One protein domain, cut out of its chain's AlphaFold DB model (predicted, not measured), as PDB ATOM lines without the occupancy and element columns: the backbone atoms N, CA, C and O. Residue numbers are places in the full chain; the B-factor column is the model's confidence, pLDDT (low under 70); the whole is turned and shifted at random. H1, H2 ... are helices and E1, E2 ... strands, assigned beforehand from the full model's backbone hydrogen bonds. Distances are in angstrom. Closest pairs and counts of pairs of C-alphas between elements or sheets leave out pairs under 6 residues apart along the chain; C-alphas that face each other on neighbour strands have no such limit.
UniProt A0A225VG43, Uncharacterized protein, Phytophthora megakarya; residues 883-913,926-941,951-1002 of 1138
ATOM      1  N   LEU A 883      34.421  52.082   9.978       87.88
ATOM      2  CA  LEU A 883      35.280  51.135   9.246       87.88
ATOM      3  C   LEU A 883      34.529  49.863   8.815       87.88
ATOM      4  O   LEU A 883      34.768  49.357   7.717       87.88
ATOM      5  N   THR A 884      33.599  49.366   9.637       88.94
ATOM      6  CA  THR A 884      32.751  48.205   9.308       88.94
ATOM      7  C   THR A 884      31.798  48.512   8.149       88.94
ATOM      8  O   THR A 884      31.672  47.694   7.235       88.94
ATOM      9  N   ILE A 885      31.175  49.698   8.141       86.19
ATOM     10  CA  ILE A 885      30.310  50.167   7.043       86.19
ATOM     11  C   ILE A 885      31.119  50.283   5.741       86.19
ATOM     12  O   ILE A 885      30.736  49.697   4.728       86.19
ATOM     13  N   LEU A 886      32.279  50.954   5.774       85.81
ATOM     14  CA  LEU A 886      33.153  51.101   4.602       85.81
ATOM     15  C   LEU A 886      33.617  49.747   4.044       85.81
ATOM     16  O   LEU A 886      33.600  49.547   2.830       85.81
ATOM     17  N   ALA A 887      33.980  48.793   4.908       85.44
ATOM     18  CA  ALA A 887      34.390  47.457   4.476       85.44
ATOM     19  C   ALA A 887      33.244  46.688   3.802       85.44
ATOM     20  O   ALA A 887      33.455  46.081   2.754       85.44
ATOM     21  N   ARG A 888      32.016  46.756   4.342       85.25
ATOM     22  CA  ARG A 888      30.823  46.161   3.707       85.25
ATOM     23  C   ARG A 888      30.534  46.796   2.343       85.25
ATOM     24  O   ARG A 888      30.362  46.077   1.363       85.25
ATOM     25  N   ARG A 889      30.564  48.130   2.263       82.44
ATOM     26  CA  ARG A 889      30.290  48.906   1.039       82.44
ATOM     27  C   ARG A 889      31.339  48.712  -0.062       82.44
ATOM     28  O   ARG A 889      31.014  48.814  -1.241       82.44
ATOM     29  N   ASN A 890      32.589  48.441   0.305       79.75
ATOM     30  CA  ASN A 890      33.638  48.100  -0.653       79.75
ATOM     31  C   ASN A 890      33.629  46.615  -1.029       79.75
ATOM     32  O   ASN A 890      33.981  46.292  -2.156       79.75
ATOM     33  N   ARG A 891      33.199  45.716  -0.134       75.94
ATOM     34  CA  ARG A 891      33.077  44.286  -0.438       75.94
ATOM     35  C   ARG A 891      32.058  44.020  -1.549       75.94
ATOM     36  O   ARG A 891      32.417  43.352  -2.509       75.94
ATOM     37  N   SER A 892      30.864  44.611  -1.487       64.38
ATOM     38  CA  SER A 892      29.874  44.477  -2.573       64.38
ATOM     39  C   SER A 892      30.401  45.015  -3.912       64.38
ATOM     40  O   SER A 892      30.266  44.359  -4.937       64.38
ATOM     41  N   ARG A 893      31.120  46.147  -3.896       62.97
ATOM     42  CA  ARG A 893      31.817  46.708  -5.073       62.97
ATOM     43  C   ARG A 893      32.972  45.853  -5.611       62.97
ATOM     44  O   ARG A 893      33.437  46.117  -6.715       62.97
ATOM     45  N   LEU A 894      33.489  44.906  -4.831       58.88
ATOM     46  CA  LEU A 894      34.555  43.983  -5.237       58.88
ATOM     47  C   LEU A 894      33.987  42.647  -5.728       58.88
ATOM     48  O   LEU A 894      34.582  42.033  -6.608       58.88
ATOM     49  N   GLU A 895      32.834  42.229  -5.204       55.78
ATOM     50  CA  GLU A 895      32.096  41.045  -5.663       55.78
ATOM     51  C   GLU A 895      31.503  41.252  -7.083       55.78
ATOM     52  O   GLU A 895      31.365  40.282  -7.820       55.78
ATOM     53  N   ASP A 896      31.305  42.505  -7.526       50.62
ATOM     54  CA  ASP A 896      31.028  42.886  -8.931       50.62
ATOM     55  C   ASP A 896      32.266  42.872  -9.871       50.62
ATOM     56  O   ASP A 896      32.125  43.018 -11.088       50.62
ATOM     57  N   VAL A 897      33.501  42.750  -9.354       49.56
ATOM     58  CA  VAL A 897      34.750  42.944 -10.133       49.56
ATOM     59  C   VAL A 897      35.671  41.723 -10.025       49.56
ATOM     60  O   VAL A 897      36.796  41.782  -9.519       49.56
ATOM     61  N   ASP A 898      35.195  40.597 -10.558       42.06
ATOM     62  CA  ASP A 898      35.828  39.269 -10.478       42.06
ATOM     63  C   ASP A 898      37.074  39.091 -11.386       42.06
ATOM     64  O   ASP A 898      37.208  38.125 -12.138       42.06
ATOM     65  N   ASN A 899      38.005  40.060 -11.378       45.66
ATOM     66  CA  ASN A 899      39.318  39.917 -12.030       45.66
ATOM     67  C   ASN A 899      40.433  40.849 -11.500       45.66
ATOM     68  O   ASN A 899      41.329  41.253 -12.249       45.66
ATOM     69  N   ILE A 900      40.429  41.226 -10.211       48.56
ATOM     70  CA  ILE A 900      41.526  42.039  -9.644       48.56
ATOM     71  C   ILE A 900      42.780  41.178  -9.412       48.56
ATOM     72  O   ILE A 900      43.048  40.646  -8.332       48.56
ATOM     73  N   GLN A 901      43.581  41.075 -10.471       47.41
ATOM     74  CA  GLN A 901      44.903  40.456 -10.492       47.41
ATOM     75  C   GLN A 901      45.778  41.002  -9.343       47.41
ATOM     76  O   GLN A 901      45.993  42.210  -9.235       47.41
ATOM     77  N   ARG A 902      46.288  40.115  -8.468       50.81
ATOM     78  CA  ARG A 902      47.034  40.492  -7.245       50.81
ATOM     79  C   ARG A 902      48.225  41.401  -7.564       50.81
ATOM     80  O   ARG A 902      49.271  40.935  -8.018       50.81
ATOM     81  N   GLN A 903      48.077  42.695  -7.291       55.19
ATOM     82  CA  GLN A 903      49.067  43.702  -7.658       55.19
ATOM     83  C   GLN A 903      50.375  43.498  -6.876       55.19
ATOM     84  O   GLN A 903      50.401  43.540  -5.648       55.19
ATOM     85  N   SER A 904      51.485  43.322  -7.601       60.19
ATOM     86  CA  SER A 904      52.846  43.177  -7.041       60.19
ATOM     87  C   SER A 904      53.467  44.504  -6.566       60.19
ATOM     88  O   SER A 904      54.672  44.580  -6.312       60.19
ATOM     89  N   LEU A 905      52.642  45.549  -6.473       65.62
ATOM     90  CA  LEU A 905      52.972  46.950  -6.250       65.62
ATOM     91  C   LEU A 905      52.063  47.501  -5.142       65.62
ATOM     92  O   LEU A 905      50.888  47.150  -5.074       65.62
ATOM     93  N   CYS A 906      52.585  48.392  -4.300       68.19
ATOM     94  CA  CYS A 906      51.759  49.189  -3.392       68.19
ATOM     95  C   CYS A 906      50.952  50.228  -4.189       68.19
ATOM     96  O   CYS A 906      51.562  51.072  -4.844       68.19
ATOM     97  N   TYR A 907      49.618  50.240  -4.096       70.94
ATOM     98  CA  TYR A 907      48.787  51.164  -4.889       70.94
ATOM     99  C   TYR A 907      48.959  52.646  -4.492       70.94
ATOM    100  O   TYR A 907      48.668  53.534  -5.287       70.94
ATOM    101  N   MET A 908      49.463  52.923  -3.282       66.38
ATOM    102  CA  MET A 908      49.661  54.285  -2.754       66.38
ATOM    103  C   MET A 908      51.067  54.867  -2.994       66.38
ATOM    104  O   MET A 908      51.261  56.069  -2.823       66.38
ATOM    105  N   CYS A 909      52.067  54.046  -3.338       64.25
ATOM    106  CA  CYS A 909      53.449  54.519  -3.548       64.25
ATOM    107  C   CYS A 909      54.228  53.794  -4.659       64.25
ATOM    108  O   CYS A 909      55.432  54.000  -4.795       64.25
ATOM    109  N   CYS A 910      53.567  52.919  -5.420       66.81
ATOM    110  CA  CYS A 910      54.100  52.159  -6.555       66.81
ATOM    111  C   CYS A 910      55.372  51.328  -6.275       66.81
ATOM    112  O   CYS A 910      56.043  50.883  -7.205       66.81
ATOM    113  N   LYS A 911      55.713  51.066  -5.004       62.41
ATOM    114  CA  LYS A 911      56.855  50.210  -4.630       62.41
ATOM    115  C   LYS A 911      56.525  48.730  -4.839       62.41
ATOM    116  O   LYS A 911      55.468  48.265  -4.416       62.41
ATOM    117  N   ARG A 912      57.443  48.001  -5.481       61.62
ATOM    118  CA  ARG A 912      57.295  46.594  -5.899       61.62
ATOM    119  C   ARG A 912      57.844  45.627  -4.848       61.62
ATOM    120  O   ARG A 912      58.841  45.938  -4.200       61.62
ATOM    121  N   ALA A 913      57.239  44.449  -4.704       57.78
ATOM    122  CA  ALA A 913      57.768  43.403  -3.823       57.78
ATOM    123  C   ALA A 913      59.153  42.906  -4.294       57.78
ATOM    124  O   ALA A 913      59.349  42.604  -5.473       57.78
ATOM    125  N   LEU A 926      54.479  43.440   1.653       67.06
ATOM    126  CA  LEU A 926      53.198  44.018   1.243       67.06
ATOM    127  C   LEU A 926      52.070  43.405   2.085       67.06
ATOM    128  O   LEU A 926      52.124  42.227   2.435       67.06
ATOM    129  N   VAL A 927      51.065  44.216   2.403       69.81
ATOM    130  CA  VAL A 927      49.892  43.896   3.227       69.81
ATOM    131  C   VAL A 927      48.648  44.346   2.463       69.81
ATOM    132  O   VAL A 927      48.654  45.410   1.854       69.81
ATOM    133  N   THR A 928      47.578  43.558   2.467       77.12
ATOM    134  CA  THR A 928      46.287  43.946   1.873       77.12
ATOM    135  C   THR A 928      45.446  44.707   2.892       77.12
ATOM    136  O   THR A 928      45.197  44.184   3.976       77.12
ATOM    137  N   CYS A 929      44.983  45.911   2.548       81.19
ATOM    138  CA  CYS A 929      44.023  46.652   3.364       81.19
ATOM    139  C   CYS A 929      42.711  45.867   3.483       81.19
ATOM    140  O   CYS A 929      42.104  45.536   2.465       81.19
ATOM    141  N   PHE A 930      42.236  45.616   4.702       82.62
ATOM    142  CA  PHE A 930      41.001  44.857   4.924       82.62
ATOM    143  C   PHE A 930      39.742  45.581   4.406       82.62
ATOM    144  O   PHE A 930      38.798  44.938   3.961       82.62
ATOM    145  N   VAL A 931      39.736  46.919   4.418       83.69
ATOM    146  CA  VAL A 931      38.561  47.747   4.076       83.69
ATOM    147  C   VAL A 931      38.383  47.960   2.567       83.69
ATOM    148  O   VAL A 931      37.270  48.227   2.127       83.69
ATOM    149  N   CYS A 932      39.443  47.862   1.759       82.81
ATOM    150  CA  CYS A 932      39.379  48.129   0.312       82.81
ATOM    151  C   CYS A 932      40.130  47.113  -0.566       82.81
ATOM    152  O   CYS A 932      40.333  47.370  -1.750       82.81
ATOM    153  N   ALA A 933      40.614  46.006   0.011       78.69
ATOM    154  CA  ALA A 933      41.509  45.004  -0.591       78.69
ATOM    155  C   ALA A 933      42.862  45.525  -1.143       78.69
ATOM    156  O   ALA A 933      43.757  44.727  -1.425       78.69
ATOM    157  N   GLY A 934      43.054  46.843  -1.261       73.44
ATOM    158  CA  GLY A 934      44.227  47.467  -1.867       73.44
ATOM    159  C   GLY A 934      45.547  47.111  -1.178       73.44
ATOM    160  O   GLY A 934      45.686  47.206   0.044       73.44
ATOM    161  N   THR A 935      46.542  46.732  -1.978       73.75
ATOM    162  CA  THR A 935      47.877  46.336  -1.507       73.75
ATOM    163  C   THR A 935      48.708  47.550  -1.080       73.75
ATOM    164  O   THR A 935      48.956  48.452  -1.879       73.75
ATOM    165  N   VAL A 936      49.198  47.559   0.161       70.69
ATOM    166  CA  VAL A 936      50.042  48.611   0.757       70.69
ATOM    167  C   VAL A 936      51.368  48.051   1.289       70.69
ATOM    168  O   VAL A 936      51.486  46.853   1.532       70.69
ATOM    169  N   CYS A 937      52.405  48.881   1.449       65.25
ATOM    170  CA  CYS A 937      53.730  48.430   1.912       65.25
ATOM    171  C   CYS A 937      53.971  48.649   3.417       65.25
ATOM    172  O   CYS A 937      53.578  49.674   3.972       65.25
ATOM    173  N   SER A 938      54.697  47.727   4.062       55.59
ATOM    174  CA  SER A 938      54.947  47.741   5.513       55.59
ATOM    175  C   SER A 938      56.100  48.653   5.965       55.59
ATOM    176  O   SER A 938      56.032  49.269   7.023       55.59
ATOM    177  N   ASN A 939      57.180  48.738   5.179       51.62
ATOM    178  CA  ASN A 939      58.491  49.233   5.637       51.62
ATOM    179  C   ASN A 939      58.713  50.753   5.479       51.62
ATOM    180  O   ASN A 939      59.850  51.212   5.393       51.62
ATOM    181  N   CYS A 940      57.654  51.567   5.498       50.28
ATOM    182  CA  CYS A 940      57.771  53.031   5.622       50.28
ATOM    183  C   CYS A 940      58.045  53.463   7.083       50.28
ATOM    184  O   CYS A 940      57.441  54.403   7.592       50.28
ATOM    185  N   THR A 941      58.916  52.735   7.787       39.62
ATOM    186  CA  THR A 941      59.093  52.790   9.251       39.62
ATOM    187  C   THR A 941      60.372  53.491   9.717       39.62
ATOM    188  O   THR A 941      60.576  53.609  10.924       39.62
ATOM    189  N   ARG A 951      51.667  54.755   6.934       48.75
ATOM    190  CA  ARG A 951      51.215  53.610   7.766       48.75
ATOM    191  C   ARG A 951      49.974  52.806   7.313       48.75
ATOM    192  O   ARG A 951      48.849  53.297   7.297       48.75
ATOM    193  N   GLY A 952      50.163  51.492   7.155       53.28
ATOM    194  CA  GLY A 952      49.116  50.550   7.569       53.28
ATOM    195  C   GLY A 952      48.903  50.685   9.080       53.28
ATOM    196  O   GLY A 952      49.881  50.802   9.825       53.28
ATOM    197  N   VAL A 953      47.649  50.764   9.517       65.31
ATOM    198  CA  VAL A 953      47.269  50.924  10.925       65.31
ATOM    199  C   VAL A 953      46.380  49.752  11.315       65.31
ATOM    200  O   VAL A 953      45.357  49.515  10.671       65.31
ATOM    201  N   LYS A 954      46.749  49.053  12.393       80.69
ATOM    202  CA  LYS A 954      45.869  48.079  13.039       80.69
ATOM    203  C   LYS A 954      44.667  48.798  13.623       80.69
ATOM    204  O   LYS A 954      44.830  49.646  14.496       80.69
ATOM    205  N   GLN A 955      43.484  48.442  13.150       83.56
ATOM    206  CA  GLN A 955      42.217  49.011  13.585       83.56
ATOM    207  C   GLN A 955      41.240  47.922  14.002       83.56
ATOM    208  O   GLN A 955      41.334  46.785  13.542       83.56
ATOM    209  N   ARG A 956      40.296  48.273  14.877       89.38
ATOM    210  CA  ARG A 956      39.209  47.375  15.285       89.38
ATOM    211  C   ARG A 956      38.046  47.474  14.299       89.38
ATOM    212  O   ARG A 956      37.725  48.559  13.825       89.38
ATOM    213  N   ILE A 957      37.434  46.337  13.983       88.94
ATOM    214  CA  ILE A 957      36.297  46.219  13.061       88.94
ATOM    215  C   ILE A 957      35.349  45.114  13.545       88.94
ATOM    216  O   ILE A 957      35.791  44.159  14.186       88.94
ATOM    217  N   PHE A 958      34.059  45.210  13.230       89.81
ATOM    218  CA  PHE A 958      33.030  44.248  13.655       89.81
ATOM    219  C   PHE A 958      32.733  43.192  12.569       89.81
ATOM    220  O   PHE A 958      31.593  42.790  12.332       89.81
ATOM    221  N   LEU A 959      33.791  42.759  11.878       83.00
ATOM    222  CA  LEU A 959      33.787  41.694  10.873       83.00
ATOM    223  C   LEU A 959      34.712  40.565  11.339       83.00
ATOM    224  O   LEU A 959      35.758  40.817  11.941       83.00
ATOM    225  N   GLY A 960      34.309  39.325  11.090       79.19
ATOM    226  CA  GLY A 960      34.865  38.124  11.709       79.19
ATOM    227  C   GLY A 960      33.774  37.111  12.058       79.19
ATOM    228  O   GLY A 960      32.780  37.436  12.703       79.19
ATOM    229  N   SER A 961      33.972  35.857  11.651       71.50
ATOM    230  CA  SER A 961      33.034  34.758  11.911       71.50
ATOM    231  C   SER A 961      33.233  34.070  13.264       71.50
ATOM    232  O   SER A 961      32.306  33.435  13.752       71.50
ATOM    233  N   SER A 962      34.416  34.192  13.877       72.00
ATOM    234  CA  SER A 962      34.767  33.543  15.154       72.00
ATOM    235  C   SER A 962      34.827  34.490  16.355       72.00
ATOM    236  O   SER A 962      34.848  34.019  17.486       72.00
ATOM    237  N   HIS A 963      34.880  35.804  16.121       79.50
ATOM    238  CA  HIS A 963      34.969  36.834  17.156       79.50
ATOM    239  C   HIS A 963      34.134  38.053  16.733       79.50
ATOM    240  O   HIS A 963      34.226  38.458  15.573       79.50
ATOM    241  N   PRO A 964      33.360  38.680  17.641       82.06
ATOM    242  CA  PRO A 964      32.527  39.840  17.311       82.06
ATOM    243  C   PRO A 964      33.321  41.126  17.033       82.06
ATOM    244  O   PRO A 964      32.794  42.031  16.392       82.06
ATOM    245  N   CYS A 965      34.581  41.220  17.468       86.00
ATOM    246  CA  CYS A 965      35.479  42.322  17.127       86.00
ATOM    247  C   CYS A 965      36.869  41.785  16.755       86.00
ATOM    248  O   CYS A 965      37.460  41.006  17.505       86.00
ATOM    249  N   SER A 966      37.394  42.225  15.611       86.06
ATOM    250  CA  SER A 966      38.682  41.801  15.049       86.06
ATOM    251  C   SER A 966      39.638  42.984  14.917       86.06
ATOM    252  O   SER A 966      39.216  44.085  14.561       86.06
ATOM    253  N   LYS A 967      40.943  42.760  15.125       86.38
ATOM    254  CA  LYS A 967      41.991  43.710  14.708       86.38
ATOM    255  C   LYS A 967      42.402  43.410  13.267       86.38
ATOM    256  O   LYS A 967      42.805  42.287  12.971       86.38
ATOM    257  N   VAL A 968      42.350  44.405  12.391       83.69
ATOM    258  CA  VAL A 968      42.670  44.277  10.961       83.69
ATOM    259  C   VAL A 968      43.618  45.383  10.495       83.69
ATOM    260  O   VAL A 968      43.657  46.465  11.075       83.69
ATOM    261  N   GLU A 969      44.394  45.117   9.446       81.38
ATOM    262  CA  GLU A 969      45.303  46.103   8.847       81.38
ATOM    263  C   GLU A 969      44.535  46.997   7.858       81.38
ATOM    264  O   GLU A 969      44.062  46.535   6.815       81.38
ATOM    265  N   CYS A 970      44.422  48.289   8.172       79.25
ATOM    266  CA  CYS A 970      43.746  49.291   7.345       79.25
ATOM    267  C   CYS A 970      44.752  50.273   6.731       79.25
ATOM    268  O   CYS A 970      45.702  50.701   7.390       79.25
ATOM    269  N   CYS A 971      44.541  50.685   5.477       77.81
ATOM    270  CA  CYS A 971      45.307  51.782   4.887       77.81
ATOM    271  C   CYS A 971      44.822  53.137   5.426       77.81
ATOM    272  O   CYS A 971      43.638  53.326   5.719       77.81
ATOM    273  N   SER A 972      45.726  54.111   5.513       75.19
ATOM    274  CA  SER A 972      45.411  55.449   6.027       75.19
ATOM    275  C   SER A 972      44.379  56.220   5.204       75.19
ATOM    276  O   SER A 972      43.760  57.132   5.746       75.19
ATOM    277  N   CYS A 973      44.123  55.849   3.943       78.19
ATOM    278  CA  CYS A 973      42.983  56.387   3.198       78.19
ATOM    279  C   CYS A 973      41.650  55.954   3.818       78.19
ATOM    280  O   CYS A 973      40.880  56.833   4.177       78.19
ATOM    281  N   CYS A 974      41.420  54.656   4.038       81.88
ATOM    282  CA  CYS A 974      40.175  54.165   4.641       81.88
ATOM    283  C   CYS A 974      40.023  54.562   6.120       81.88
ATOM    284  O   CYS A 974      38.913  54.817   6.573       81.88
ATOM    285  N   VAL A 975      41.128  54.669   6.873       81.50
ATOM    286  CA  VAL A 975      41.093  55.198   8.253       81.50
ATOM    287  C   VAL A 975      40.719  56.681   8.265       81.50
ATOM    288  O   VAL A 975      39.850  57.091   9.027       81.50
ATOM    289  N   ARG A 976      41.333  57.492   7.395       80.00
ATOM    290  CA  ARG A 976      40.975  58.908   7.246       80.00
ATOM    291  C   ARG A 976      39.526  59.064   6.797       80.00
ATOM    292  O   ARG A 976      38.824  59.853   7.404       80.00
ATOM    293  N   GLU A 977      39.094  58.300   5.796       82.88
ATOM    294  CA  GLU A 977      37.721  58.280   5.278       82.88
ATOM    295  C   GLU A 977      36.712  58.003   6.398       82.88
ATOM    296  O   GLU A 977      35.787  58.793   6.570       82.88
ATOM    297  N   ALA A 978      36.946  56.974   7.225       81.75
ATOM    298  CA  ALA A 978      36.134  56.680   8.406       81.75
ATOM    299  C   ALA A 978      36.079  57.870   9.380       81.75
ATOM    300  O   ALA A 978      34.991  58.340   9.701       81.75
ATOM    301  N   VAL A 979      37.229  58.415   9.792       75.69
ATOM    302  CA  VAL A 979      37.293  59.565  10.719       75.69
ATOM    303  C   VAL A 979      36.635  60.827  10.131       75.69
ATOM    304  O   VAL A 979      36.014  61.591  10.858       75.69
ATOM    305  N   THR A 980      36.708  61.047   8.814       73.50
ATOM    306  CA  THR A 980      36.050  62.181   8.134       73.50
ATOM    307  C   THR A 980      34.596  61.915   7.733       73.50
ATOM    308  O   THR A 980      33.940  62.810   7.204       73.50
ATOM    309  N   THR A 981      34.065  60.710   7.962       71.88
ATOM    310  CA  THR A 981      32.664  60.388   7.663       71.88
ATOM    311  C   THR A 981      31.781  60.960   8.770       71.88
ATOM    312  O   THR A 981      31.579  60.339   9.814       71.88
ATOM    313  N   ILE A 982      31.292  62.181   8.545       55.44
ATOM    314  CA  ILE A 982      30.395  62.914   9.457       55.44
ATOM    315  C   ILE A 982      28.926  62.531   9.198       55.44
ATOM    316  O   ILE A 982      28.127  62.451  10.127       55.44
ATOM    317  N   HIS A 983      28.571  62.233   7.944       55.38
ATOM    318  CA  HIS A 983      27.211  61.869   7.532       55.38
ATOM    319  C   HIS A 983      27.014  60.346   7.525       55.38
ATOM    320  O   HIS A 983      27.226  59.692   6.507       55.38
ATOM    321  N   VAL A 984      26.588  59.782   8.658       54.50
ATOM    322  CA  VAL A 984      26.027  58.421   8.714       54.50
ATOM    323  C   VAL A 984      24.512  58.536   8.546       54.50
ATOM    324  O   VAL A 984      23.854  59.148   9.385       54.50
ATOM    325  N   HIS A 985      23.952  57.997   7.458       51.09
ATOM    326  CA  HIS A 985      22.511  58.111   7.201       51.09
ATOM    327  C   HIS A 985      21.710  57.200   8.160       51.09
ATOM    328  O   HIS A 985      21.992  55.996   8.200       51.09
ATOM    329  N   PRO A 986      20.708  57.714   8.909       44.16
ATOM    330  CA  PRO A 986      20.112  56.966  10.027       44.16
ATOM    331  C   PRO A 986      19.336  55.703   9.628       44.16
ATOM    332  O   PRO A 986      19.243  54.761  10.409       44.16
ATOM    333  N   GLU A 987      18.771  55.673   8.423       45.66
ATOM    334  CA  GLU A 987      17.698  54.730   8.068       45.66
ATOM    335  C   GLU A 987      18.186  53.404   7.455       45.66
ATOM    336  O   GLU A 987      17.407  52.460   7.354       45.66
ATOM    337  N   ALA A 988      19.464  53.306   7.057       47.12
ATOM    338  CA  ALA A 988      19.994  52.130   6.347       47.12
ATOM    339  C   ALA A 988      21.386  51.651   6.806       47.12
ATOM    340  O   ALA A 988      21.647  50.450   6.793       47.12
ATOM    341  N   GLU A 989      22.288  52.552   7.221       52.16
ATOM    342  CA  GLU A 989      23.684  52.197   7.564       52.16
ATOM    343  C   GLU A 989      23.958  52.168   9.085       52.16
ATOM    344  O   GLU A 989      25.042  51.780   9.517       52.16
ATOM    345  N   PHE A 990      22.980  52.557   9.910       58.53
ATOM    346  CA  PHE A 990      23.139  52.790  11.351       58.53
ATOM    347  C   PHE A 990      23.275  51.528  12.248       58.53
ATOM    348  O   PHE A 990      24.127  51.548  13.145       58.53
ATOM    349  N   PRO A 991      22.519  50.419  12.053       73.00
ATOM    350  CA  PRO A 991      22.621  49.224  12.902       73.00
ATOM    351  C   PRO A 991      23.841  48.362  12.531       73.00
ATOM    352  O   PRO A 991      23.748  47.362  11.812       73.00
ATOM    353  N   VAL A 992      25.017  48.726  13.042       83.81
ATOM    354  CA  VAL A 992      26.272  48.000  12.781       83.81
ATOM    355  C   VAL A 992      26.403  46.775  13.691       83.81
ATOM    356  O   VAL A 992      27.195  46.747  14.627       83.81
ATOM    357  N   ILE A 993      25.632  45.733  13.384       86.00
ATOM    358  CA  ILE A 993      25.721  44.421  14.044       86.00
ATOM    359  C   ILE A 993      26.969  43.666  13.557       86.00
ATOM    360  O   ILE A 993      27.224  43.613  12.347       86.00
ATOM    361  N   ALA A 994      27.719  43.045  14.472       86.69
ATOM    362  CA  ALA A 994      28.884  42.222  14.158       86.69
ATOM    363  C   ALA A 994      28.528  40.961  13.356       86.69
ATOM    364  O   ALA A 994      27.532  40.289  13.624       86.69
ATOM    365  N   GLU A 995      29.399  40.589  12.416       85.19
ATOM    366  CA  GLU A 995      29.246  39.388  11.576       85.19
ATOM    367  C   GLU A 995      29.070  38.096  12.401       85.19
ATOM    368  O   GLU A 995      28.251  37.246  12.055       85.19
ATOM    369  N   PHE A 996      29.749  37.993  13.546       84.75
ATOM    370  CA  PHE A 996      29.593  36.923  14.536       84.75
ATOM    371  C   PHE A 996      28.133  36.702  14.984       84.75
ATOM    372  O   PHE A 996      27.628  35.582  14.897       84.75
ATOM    373  N   TYR A 997      27.426  37.761  15.403       82.75
ATOM    374  CA  TYR A 997      26.042  37.657  15.886       82.75
ATOM    375  C   TYR A 997      25.050  37.366  14.750       82.75
ATOM    376  O   TYR A 997      24.114  36.587  14.930       82.75
ATOM    377  N   LEU A 998      25.295  37.912  13.553       82.94
ATOM    378  CA  LEU A 998      24.509  37.585  12.355       82.94
ATOM    379  C   LEU A 998      24.630  36.093  11.996       82.94
ATOM    380  O   LEU A 998      23.628  35.442  11.706       82.94
ATOM    381  N   ASN A 999      25.838  35.527  12.070       78.56
ATOM    382  CA  ASN A 999      26.081  34.112  11.780       78.56
ATOM    383  C   ASN A 999      25.432  33.176  12.810       78.56
ATOM    384  O   ASN A 999      24.831  32.176  12.417       78.56
ATOM    385  N   GLN A1000      25.491  33.509  14.106       70.81
ATOM    386  CA  GLN A1000      24.773  32.752  15.141       70.81
ATOM    387  C   GLN A1000      23.265  32.725  14.854       70.81
ATOM    388  O   GLN A1000      22.655  31.656  14.872       70.81
ATOM    389  N   ARG A1001      22.673  33.865  14.478       64.44
ATOM    390  CA  ARG A1001      21.249  33.960  14.120       64.44
ATOM    391  C   ARG A1001      20.883  33.109  12.896       64.44
ATOM    392  O   ARG A1001      19.865  32.425  12.923       64.44
ATOM    393  N   SER A1002      21.740  33.067  11.874       55.81
ATOM    394  CA  SER A1002      21.560  32.207  10.689       55.81
ATOM    395  C   SER A1002      21.663  30.702  10.975       55.81
ATOM    396  O   SER A1002      21.157  29.905  10.190       55.81
TER     397      SER A1002
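This is residues 883 to 913, 926 to 941 and 951 to 1002 of the 1138 residues of an uncharacterized protein of Phytophthora megakarya (UniProt A0A225VG43). A small antiparallel hairpin, E3 and E4, has H2 and the first residues of H1 packed beside it, while a shorter hairpin, E1 and E2, lies near the end where E3 begins and E4 ends. H3 lies out at the other end of the domain, away from the other named elements, and two long unnamed stretches, residues 896 to 913 and 981 to 994, run round the outside. The printed part has 99 residues with three named helices and four named strands, in the order H1, E1, E2, E3, E4, H2, H3. The class is mixed, helices and strands, with 48 residues, under half, in named elements. The whole is only just compact, close to loose, with a radius of gyration of the C-alphas of 14.7 A and spans of 42 by 29 by 25 A.

H1, residues 883 to 895, begins with C-alpha 883 at (35.280, 51.135, 9.246) and is 18.3 A long. E1, residues 926 to 928, is 6.9 A long, and E2, residues 935 to 937, is 7.1 A long. E3, residues 952 to 957, is 14.6 A long. E4, residues 966 to 971, is 15.7 A long and ends with C-alpha 971 at (45.307, 51.782, 4.887). H2, residues 972 to 980, is 11.7 A long. H3, residues 995 to 1002, is 10.6 A long and ends with C-alpha 1002 at (21.560, 32.207, 10.689).

H1 touches H2 with residues 883 to 886 alone, at a steep tilt of 56 degrees, opposite ways; their closest C-alphas, those of Leu 883 and Ala 978, are 5.7 A apart. The closest C-alphas of H1 and E3, those of Thr 884 and Ile 957, are 5.5 A apart. E1 and E2 are an antiparallel hairpin at 141 degrees, with N 927 and O 936 at 2.8 A. E3 and E4 are also an antiparallel hairpin at 141 degrees, with N 953 and O 970, and N 957 and O 966, each at 2.9 A. The closest C-alphas of E2 and E3, those of Val 936 and Gly 952, are 7.1 A apart. The closest C-alphas of E3 and H2, those of Gly 952 and Ser 972, are 6.3 A apart. H3 touches no helix and is apart from E1, E2, E3 and E4. Each O i to N i+4 pair is within hydrogen-bond range in H2 and H3, and 8 of 9 in H1.

The two C-alphas farthest apart, those of Lys 911 and Arg 1001, are 43.4 A apart. Residues 914 to 925 are not printed, with 6.9 A between C-alphas 913 and 926; residues 942 to 950 are not printed, with 8.1 A between C-alphas 941 and 951. The link from H2 to H3, 14 residues, is long, and the link from E4 to H2 is tight. The mean pLDDT of the printed part is 70.4, and 42 residues are under 70, among them residues 892 to 906 and 982 to 990.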